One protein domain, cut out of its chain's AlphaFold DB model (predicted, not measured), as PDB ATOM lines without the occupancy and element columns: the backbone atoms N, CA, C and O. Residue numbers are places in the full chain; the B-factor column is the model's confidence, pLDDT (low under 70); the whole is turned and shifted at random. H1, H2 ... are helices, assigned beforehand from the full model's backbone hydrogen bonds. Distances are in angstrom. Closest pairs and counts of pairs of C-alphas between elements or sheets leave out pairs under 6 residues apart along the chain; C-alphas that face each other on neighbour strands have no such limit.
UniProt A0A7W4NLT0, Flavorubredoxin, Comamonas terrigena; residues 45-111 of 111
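Overview. This is residues 45 to 111 of the 111 residues of the protein "Flavorubredoxin" of Comamonas terrigena (UniProt A0A7W4NLT0). One long helix, H4, makes the longest axis; the shorter helices H1 and H2, one after the other along the chain, cross one side of it nearly at right angles, and H3 packs on its first turns. Residues 106 to 111, of which 106 to 110 belong to H4, stick out beyond the rest, and residues 80 to 91 make a long loop between H3 and H4. The printed part has 67 residues with four named helices, in the order H1, H2, H3, H4, and no named strand; its class is all helix. The whole is compact, with a radius of gyration of the C-alphas of 11.8 A and spans of 37 by 28 by 18 A.

Along the chain. The longest helix, H4, holds residues 92 to 110 and measures 27.1 A from first to last C-alpha; it begins with C-alpha 92 at (112.756, 159.328, 173.297) and ends with C-alpha 110 at (122.534, 174.513, 153.042). H1, residues 45 to 55, is 15.7 A long and begins with C-alpha 45 at (132.785, 161.016, 171.129). H2 holds residues 57 to 65 and is 12.2 A long. H3, residues 70 to 79, is 14.2 A long.

Arrangement. H3 touches H4, with residues 92 to 96 of H4 alone; the closest C-alphas of the two, those of Arg 71 and His 92, are 4.8 A apart. Their lines stand at a steep tilt of 65 degrees, opposite ways. H1 touches H4 with residues 98 to 102 of H4 alone, and the closest C-alphas are those of Ala 53 and Ile 98, at 5.9 A. Their lines are about perpendicular, at 88 degrees. H2 and H4 are close but not clearly touching, with the C-alphas of Phe 60 and Leu 99 closest at 7.7 A, and about perpendicular at 80 degrees. H2 and H3 are also close but not clearly touching: their closest C-alphas, those of Phe 63 and Met 73, are 6.7 A apart, and the lines stand at a steep tilt of 55 degrees, opposite ways. H1 and H2 meet only through their link, and H1 and H3 are apart. In H1, H2, H3 and H4 every O i to N i+4 pair is within hydrogen-bond range.

Size, cuts and confidence. The two C-alphas farthest apart are those of Ala 79 and Ala 111, at 37.6 A. The printed part has no cut. The links H1 to H2 and H2 to H3 are tight, with 1 and 4 residues, while H3 to H4 is a long link of 12 residues. Ala 111 is the chain's last residue. The mean pLDDT of the printed part is 96.1, and no printed residue is under 70.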
ATOM      1  N   ARG A  45     134.174 161.311 170.734       94.88
ATOM      2  CA  ARG A  45     132.785 161.016 171.129       94.88
ATOM      3  C   ARG A  45     131.786 161.515 170.092       94.88
ATOM      4  O   ARG A  45     130.806 160.820 169.838       94.88
ATOM      5  N   LYS A  46     132.025 162.695 169.515       95.00
ATOM      6  CA  LYS A  46     131.196 163.241 168.436       95.00
ATOM      7  C   LYS A  46     131.258 162.343 167.208       95.00
ATOM      8  O   LYS A  46     130.208 161.877 166.790       95.00
ATOM      9  N   SER A  47     132.457 161.993 166.738       95.81
ATOM     10  CA  SER A  47     132.628 161.157 165.546       95.81
ATOM     11  C   SER A  47     131.981 159.779 165.689       95.81
ATOM     12  O   SER A  47     131.333 159.304 164.758       95.81
ATOM     13  N   ALA A  48     132.067 159.156 166.867       95.94
ATOM     14  CA  ALA A  48     131.364 157.905 167.144       95.94
ATOM     15  C   ALA A  48     129.832 158.069 167.094       95.94
ATOM     16  O   ALA A  48     129.132 157.205 166.570       95.94
ATOM     17  N   ALA A  49     129.305 159.182 167.616       95.00
ATOM     18  CA  ALA A  49     127.878 159.485 167.546       95.00
ATOM     19  C   ALA A  49     127.420 159.804 166.113       95.00
ATOM     20  O   ALA A  49     126.331 159.385 165.727       95.00
ATOM     21  N   ASP A  50     128.248 160.494 165.323       97.12
ATOM     22  CA  ASP A  50     128.002 160.754 163.902       97.12
ATOM     23  C   ASP A  50     127.953 159.455 163.101       97.12
ATOM     24  O   ASP A  50     127.000 159.222 162.364       97.12
ATOM     25  N   ALA A  51     128.940 158.575 163.281       97.12
ATOM     26  CA  ALA A  51     128.981 157.282 162.605       97.12
ATOM     27  C   ALA A  51     127.748 156.429 162.936       97.12
ATOM     28  O   ALA A  51     127.117 155.877 162.036       97.12
ATOM     29  N   PHE A  52     127.362 156.372 164.213       96.94
ATOM     30  CA  PHE A  52     126.172 155.640 164.642       96.94
ATOM     31  C   PHE A  52     124.880 156.219 164.046       96.94
ATOM     32  O   PHE A  52     124.005 155.466 163.621       96.94
ATOM     33  N   ALA A  53     124.759 157.548 163.980       97.31
ATOM     34  CA  ALA A  53     123.614 158.198 163.353       97.31
ATOM     35  C   ALA A  53     123.557 157.916 161.842       97.31
ATOM     36  O   ALA A  53     122.490 157.573 161.344       97.31
ATOM     37  N   LYS A  54     124.689 157.965 161.126       97.31
ATOM     38  CA  LYS A  54     124.748 157.618 159.692       97.31
ATOM     39  C   LYS A  54     124.276 156.191 159.423       97.31
ATOM     40  O   LYS A  54     123.511 155.960 158.498       97.31
ATOM     41  N   GLN A  55     124.667 155.237 160.270       96.75
ATOM     42  CA  GLN A  55     124.246 153.835 160.134       96.75
ATOM     43  C   GLN A  55     122.722 153.639 160.184       96.75
ATOM     44  O   GLN A  55     122.223 152.669 159.625       96.75
ATOM     45  N   HIS A  56     121.984 154.537 160.843       95.81
ATOM     46  CA  HIS A  56     120.537 154.413 161.049       95.81
ATOM     47  C   HIS A  56     119.721 155.451 160.265       95.81
ATOM     48  O   HIS A  56     118.511 155.537 160.456       95.81
ATOM     49  N   GLU A  57     120.355 156.230 159.387       96.62
ATOM     50  CA  GLU A  57     119.725 157.363 158.700       96.62
ATOM     51  C   GLU A  57     118.479 156.957 157.908       96.62
ATOM     52  O   GLU A  57     117.413 157.535 158.112       96.62
ATOM     53  N   ALA A  58     118.574 155.904 157.092       96.62
ATOM     54  CA  ALA A  58     117.444 155.410 156.305       96.62
ATOM     55  C   ALA A  58     116.257 154.985 157.190       96.62
ATOM     56  O   ALA A  58     115.115 155.360 156.935       96.62
ATOM     57  N   LEU A  59     116.534 154.273 158.286       97.12
ATOM     58  CA  LEU A  59     115.508 153.815 159.222       97.12
ATOM     59  C   LEU A  59     114.786 154.985 159.905       97.12
ATOM     60  O   LEU A  59     113.566 154.975 160.059       97.12
ATOM     61  N   PHE A  60     115.533 156.003 160.334       97.81
ATOM     62  CA  PHE A  60     114.936 157.184 160.952       97.81
ATOM     63  C   PHE A  60     114.194 158.051 159.931       97.81
ATOM     64  O   PHE A  60     113.152 158.607 160.276       97.81
ATOM     65  N   ALA A  61     114.662 158.123 158.682       97.69
ATOM     66  CA  ALA A  61     113.940 158.783 157.598       97.69
ATOM     67  C   ALA A  61     112.570 158.127 157.347       97.69
ATOM     68  O   ALA A  61     111.571 158.836 157.241       97.69
ATOM     69  N   GLU A  62     112.483 156.790 157.352       97.75
ATOM     70  CA  GLU A  62     111.200 156.075 157.263       97.75
ATOM     71  C   GLU A  62     110.255 156.434 158.418       97.75
ATOM     72  O   GLU A  62     109.066 156.666 158.202       97.75
ATOM     73  N   PHE A  63     110.766 156.505 159.650       97.94
ATOM     74  CA  PHE A  63     109.952 156.870 160.811       97.94
ATOM     75  C   PHE A  63     109.444 158.312 160.761       97.94
ATOM     76  O   PHE A  63     108.310 158.573 161.169       97.94
ATOM     77  N   VAL A  64     110.268 159.239 160.269       97.56
ATOM     78  CA  VAL A  64     109.867 160.634 160.051       97.56
ATOM     79  C   VAL A  64     108.805 160.714 158.955       97.56
ATOM     80  O   VAL A  64     107.789 161.374 159.158       97.56
ATOM     81  N   ALA A  65     108.979 159.994 157.844       97.69
ATOM     82  CA  ALA A  65     107.998 159.944 156.758       97.69
ATOM     83  C   ALA A  65     106.644 159.361 157.209       97.69
ATOM     84  O   ALA A  65     105.594 159.793 156.746       97.69
ATOM     85  N   GLN A  66     106.659 158.424 158.162       97.38
ATOM     86  CA  GLN A  66     105.461 157.876 158.808       97.38
ATOM     87  C   GLN A  66     104.830 158.818 159.855       97.38
ATOM     88  O   GLN A  66     103.805 158.475 160.442       97.38
ATOM     89  N   GLY A  67     105.433 159.980 160.135       97.69
ATOM     90  CA  GLY A  67     104.918 160.951 161.105       97.69
ATOM     91  C   GLY A  67     104.974 160.469 162.558       97.69
ATOM     92  O   GLY A  67     104.173 160.899 163.392       97.69
ATOM     93  N   LEU A  68     105.884 159.547 162.885       98.00
ATOM     94  CA  LEU A  68     105.942 158.961 164.221       98.00
ATOM     95  C   LEU A  68     106.465 159.957 165.261       98.00
ATOM     96  O   LEU A  68     107.396 160.721 165.025       98.00
ATOM     97  N   THR A  69     105.921 159.890 166.477       98.31
ATOM     98  CA  THR A  69     106.473 160.645 167.611       98.31
ATOM     99  C   THR A  69     107.784 160.021 168.095       98.31
ATOM    100  O   THR A  69     107.992 158.813 167.973       98.31
ATOM    101  N   HIS A  70     108.647 160.801 168.755       98.31
ATOM    102  CA  HIS A  70     109.926 160.284 169.271       98.31
ATOM    103  C   HIS A  70     109.764 159.099 170.235       98.31
ATOM    104  O   HIS A  70     110.598 158.194 170.267       98.31
ATOM    105  N   ARG A  71     108.685 159.096 171.033       98.38
ATOM    106  CA  ARG A  71     108.352 157.970 171.917       98.38
ATOM    107  C   ARG A  71     108.020 156.727 171.102       98.38
ATOM    108  O   ARG A  71     108.561 155.665 171.392       98.38
ATOM    109  N   LYS A  72     107.216 156.880 170.045       98.50
ATOM    110  CA  LYS A  72     106.829 155.748 169.205       98.50
ATOM    111  C   LYS A  72     108.004 155.161 168.431       98.50
ATOM    112  O   LYS A  72     108.114 153.943 168.335       98.50
ATOM    113  N   MET A  73     108.920 156.005 167.959       98.50
ATOM    114  CA  MET A  73     110.174 155.547 167.356       98.50
ATOM    115  C   MET A  73     110.999 154.709 168.342       98.50
ATOM    116  O   MET A  73     111.453 153.625 167.991       98.50
ATOM    117  N   ALA A  74     111.155 155.170 169.588       98.44
ATOM    118  CA  ALA A  74     111.899 154.432 170.610       98.44
ATOM    119  C   ALA A  74     111.253 153.072 170.932       98.44
ATOM    120  O   ALA A  74     111.956 152.068 171.016       98.44
ATOM    121  N   GLU A  75     109.923 153.022 171.060       98.38
ATOM    122  CA  GLU A  75     109.180 151.766 171.228       98.38
ATOM    123  C   GLU A  75     109.426 150.795 170.071       98.38
ATOM    124  O   GLU A  75     109.713 149.626 170.313       98.38
ATOM    125  N   LEU A  76     109.354 151.266 168.821       97.94
ATOM    126  CA  LEU A  76     109.571 150.425 167.642       97.94
ATOM    127  C   LEU A  76     111.005 149.910 167.550       97.94
ATOM    128  O   LEU A  76     111.202 148.741 167.237       97.94
ATOM    129  N   LEU A  77     112.001 150.752 167.834       97.88
ATOM    130  CA  LEU A  77     113.406 150.337 167.852       97.88
ATOM    131  C   LEU A  77     113.631 149.220 168.878       97.88
ATOM    132  O   LEU A  77     114.233 148.199 168.555       97.88
ATOM    133  N   ASN A  78     113.072 149.381 170.078       98.12
ATOM    134  CA  ASN A  78     113.148 148.374 171.133       98.12
ATOM    135  C   ASN A  78     112.394 147.092 170.766       98.12
ATOM    136  O   ASN A  78     112.924 146.002 170.958       98.12
ATOM    137  N   ALA A  79     111.191 147.207 170.198       97.50
ATOM    138  CA  ALA A  79     110.398 146.061 169.756       97.50
ATOM    139  C   ALA A  79     111.082 145.281 168.620       97.50
ATOM    140  O   ALA A  79     110.966 144.062 168.552       97.50
ATOM    141  N   ARG A  80     111.833 145.974 167.756       95.94
ATOM    142  CA  ARG A  80     112.658 145.377 166.693       95.94
ATOM    143  C   ARG A  80     113.999 144.831 167.199       95.94
ATOM    144  O   ARG A  80     114.776 144.325 166.398       95.94
ATOM    145  N   GLY A  81     114.294 144.949 168.495       96.00
ATOM    146  CA  GLY A  81     115.546 144.476 169.085       96.00
ATOM    147  C   GLY A  81     116.784 145.260 168.642       96.00
ATOM    148  O   GLY A  81     117.896 144.758 168.774       96.00
ATOM    149  N   ILE A  82     116.615 146.477 168.117       95.50
ATOM    150  CA  ILE A  82     117.728 147.325 167.677       95.50
ATOM    151  C   ILE A  82     118.302 148.028 168.915       95.50
ATOM    152  O   ILE A  82     117.614 148.870 169.499       95.50
ATOM    153  N   PRO A  83     119.543 147.735 169.344       95.44
ATOM    154  CA  PRO A  83     120.107 148.336 170.546       95.44
ATOM    155  C   PRO A  83     120.496 149.802 170.316       95.44
ATOM    156  O   PRO A  83     120.922 150.196 169.231       95.44
ATOM    157  N   ALA A  84     120.407 150.628 171.360       96.75
ATOM    158  CA  ALA A  84     120.995 151.963 171.329       96.75
ATOM    159  C   ALA A  84     122.535 151.874 171.339       96.75
ATOM    160  O   ALA A  84     123.104 150.854 171.719       96.75
ATOM    161  N   ALA A  85     123.232 152.972 171.028       91.81
ATOM    162  CA  ALA A  85     124.695 153.009 170.854       91.81
ATOM    163  C   ALA A  85     125.551 152.402 171.994       91.81
ATOM    164  O   ALA A  85     126.712 152.074 171.779       91.81
ATOM    165  N   LYS A  86     125.014 152.278 173.215       91.12
ATOM    166  CA  LYS A  86     125.695 151.658 174.371       91.12
ATOM    167  C   LYS A  86     125.130 150.283 174.768       91.12
ATOM    168  O   LYS A  86     125.400 149.827 175.871       91.12
ATOM    169  N   GLY A  87     124.323 149.650 173.917       89.50
ATOM    170  CA  GLY A  87     123.747 148.319 174.149       89.50
ATOM    171  C   GLY A  87     122.470 148.282 175.000       89.50
ATOM    172  O   GLY A  87     121.987 147.201 175.307       89.50
ATOM    173  N   GLY A  88     121.921 149.433 175.396       94.56
ATOM    174  CA  GLY A  88     120.675 149.523 176.171       94.56
ATOM    175  C   GLY A  88     119.437 149.815 175.313       94.56
ATOM    176  O   GLY A  88     119.572 150.045 174.106       94.56
ATOM    177  N   PRO A  89     118.240 149.871 175.928       97.50
ATOM    178  CA  PRO A  89     117.023 150.256 175.228       97.50
ATOM    179  C   PRO A  89     117.076 151.721 174.781       97.50
ATOM    180  O   PRO A  89     117.713 152.579 175.402       97.50
ATOM    181  N   TRP A  90     116.356 152.008 173.708       98.25
ATOM    182  CA  TRP A  90     116.085 153.344 173.219       98.25
ATOM    183  C   TRP A  90     115.126 154.100 174.129       98.25
ATOM    184  O   TRP A  90     114.120 153.582 174.612       98.25
ATOM    185  N   THR A  91     115.420 155.383 174.285       98.06
ATOM    186  CA  THR A  91     114.599 156.397 174.941       98.06
ATOM    187  C   THR A  91     114.256 157.491 173.934       98.06
ATOM    188  O   THR A  91     115.018 157.754 172.998       98.06
ATOM    189  N   HIS A  92     113.149 158.203 174.157       97.50
ATOM    190  CA  HIS A  92     112.756 159.328 173.297       97.50
ATOM    191  C   HIS A  92     113.859 160.403 173.171       97.50
ATOM    192  O   HIS A  92     114.025 160.995 172.111       97.50
ATOM    193  N   GLY A  93     114.654 160.628 174.225       98.00
ATOM    194  CA  GLY A  93     115.759 161.587 174.200       98.00
ATOM    195  C   GLY A  93     116.944 161.132 173.339       98.00
ATOM    196  O   GLY A  93     117.665 161.964 172.796       98.00
ATOM    197  N   GLN A  94     117.166 159.821 173.181       97.69
ATOM    198  CA  GLN A  94     118.158 159.308 172.226       97.69
ATOM    199  C   GLN A  94     117.682 159.493 170.788       97.69
ATOM    200  O   GLN A  94     118.474 159.931 169.958       97.69
ATOM    201  N   VAL A  95     116.398 159.236 170.525       98.19
ATOM    202  CA  VAL A  95     115.764 159.516 169.228       98.19
ATOM    203  C   VAL A  95     115.898 160.996 168.872       98.19
ATOM    204  O   VAL A  95     116.410 161.321 167.808       98.19
ATOM    205  N   GLN A  96     115.550 161.899 169.792       98.31
ATOM    206  CA  GLN A  96     115.683 163.341 169.568       98.31
ATOM    207  C   GLN A  96     117.125 163.747 169.228       98.31
ATOM    208  O   GLN A  96     117.343 164.530 168.312       98.31
ATOM    209  N   ARG A  97     118.131 163.202 169.925       97.75
ATOM    210  CA  ARG A  97     119.544 163.509 169.635       97.75
ATOM    211  C   ARG A  97     120.001 163.032 168.256       97.75
ATOM    212  O   ARG A  97     120.859 163.681 167.669       97.75
ATOM    213  N   ILE A  98     119.474 161.907 167.775       97.88
ATOM    214  CA  ILE A  98     119.731 161.414 166.414       97.88
ATOM    215  C   ILE A  98     119.115 162.384 165.397       97.88
ATOM    216  O   ILE A  98     119.816 162.864 164.514       97.88
ATOM    217  N   LEU A  99     117.841 162.738 165.575       98.00
ATOM    218  CA  LEU A  99     117.124 163.626 164.655       98.00
ATOM    219  C   LEU A  99     117.720 165.038 164.610       98.00
ATOM    220  O   LEU A  99     117.908 165.582 163.527       98.00
ATOM    221  N   ASN A 100     118.092 165.603 165.762       98.00
ATOM    222  CA  ASN A 100     118.781 166.893 165.816       98.00
ATOM    223  C   ASN A 100     120.097 166.854 165.036       98.00
ATOM    224  O   ASN A 100     120.417 167.800 164.336       98.00
ATOM    225  N   ARG A 101     120.834 165.740 165.102       97.56
ATOM    226  CA  ARG A 101     122.086 165.591 164.357       97.56
ATOM    227  C   ARG A 101     121.855 165.594 162.843       97.56
ATOM    228  O   ARG A 101     122.619 166.235 162.132       97.56
ATOM    229  N   TYR A 102     120.799 164.941 162.355       97.69
ATOM    230  CA  TYR A 102     120.424 165.028 160.939       97.69
ATOM    231  C   TYR A 102     120.018 166.449 160.544       97.69
ATOM    232  O   TYR A 102     120.424 166.929 159.489       97.69
ATOM    233  N   ALA A 103     119.268 167.145 161.405       96.62
ATOM    234  CA  ALA A 103     118.903 168.539 161.176       96.62
ATOM    235  C   ALA A 103     120.135 169.456 161.128       96.62
ATOM    236  O   ALA A 103     120.192 170.348 160.284       96.62
ATOM    237  N   ASP A 104     121.126 169.237 161.995       96.62
ATOM    238  CA  ASP A 104     122.386 169.989 161.999       96.62
ATOM    239  C   ASP A 104     123.175 169.756 160.698       96.62
ATOM    240  O   ASP A 104     123.708 170.702 160.120       96.62
ATOM    241  N   TRP A 105     123.219 168.517 160.193       95.62
ATOM    242  CA  TRP A 105     123.867 168.205 158.913       95.62
ATOM    243  C   TRP A 105     123.139 168.819 157.718       95.62
ATOM    244  O   TRP A 105     123.790 169.344 156.818       95.62
ATOM    245  N   ALA A 106     121.804 168.788 157.719       94.44
ATOM    246  CA  ALA A 106     120.998 169.416 156.678       94.44
ATOM    247  C   ALA A 106     121.218 170.937 156.642       94.44
ATOM    248  O   ALA A 106     121.427 171.499 155.571       94.44
ATOM    249  N   GLN A 107     121.249 171.590 157.811       94.62
ATOM    250  CA  GLN A 107     121.569 173.015 157.924       94.62
ATOM    251  C   GLN A 107     122.983 173.317 157.414       94.62
ATOM    252  O   GLN A 107     123.158 174.235 156.617       94.62
ATOM    253  N   ALA A 108     123.977 172.520 157.814       92.75
ATOM    254  CA  ALA A 108     125.361 172.695 157.379       92.75
ATOM    255  C   ALA A 108     125.563 172.473 155.870       92.75
ATOM    256  O   ALA A 108     126.471 173.060 155.297       92.75
ATOM    257  N   ALA A 109     124.737 171.645 155.222       90.88
ATOM    258  CA  ALA A 109     124.772 171.445 153.772       90.88
ATOM    259  C   ALA A 109     124.102 172.586 152.982       90.88
ATOM    260  O   ALA A 109     124.335 172.720 151.783       90.88
ATOM    261  N   SER A 110     123.247 173.375 153.639       83.50
ATOM    262  CA  SER A 110     122.534 174.513 153.042       83.50
ATOM    263  C   SER A 110     123.230 175.868 153.228       83.50
ATOM    264  O   SER A 110     122.755 176.863 152.681       83.50
ATOM    265  N   ALA A 111     124.310 175.903 154.013       70.19
ATOM    266  CA  ALA A 111     125.115 177.085 154.320       70.19
ATOM    267  C   ALA A 111     126.392 177.118 153.470       70.19
ATOM    268  O   ALA A 111     126.776 178.234 153.055       70.19
TER     269      ALA A 111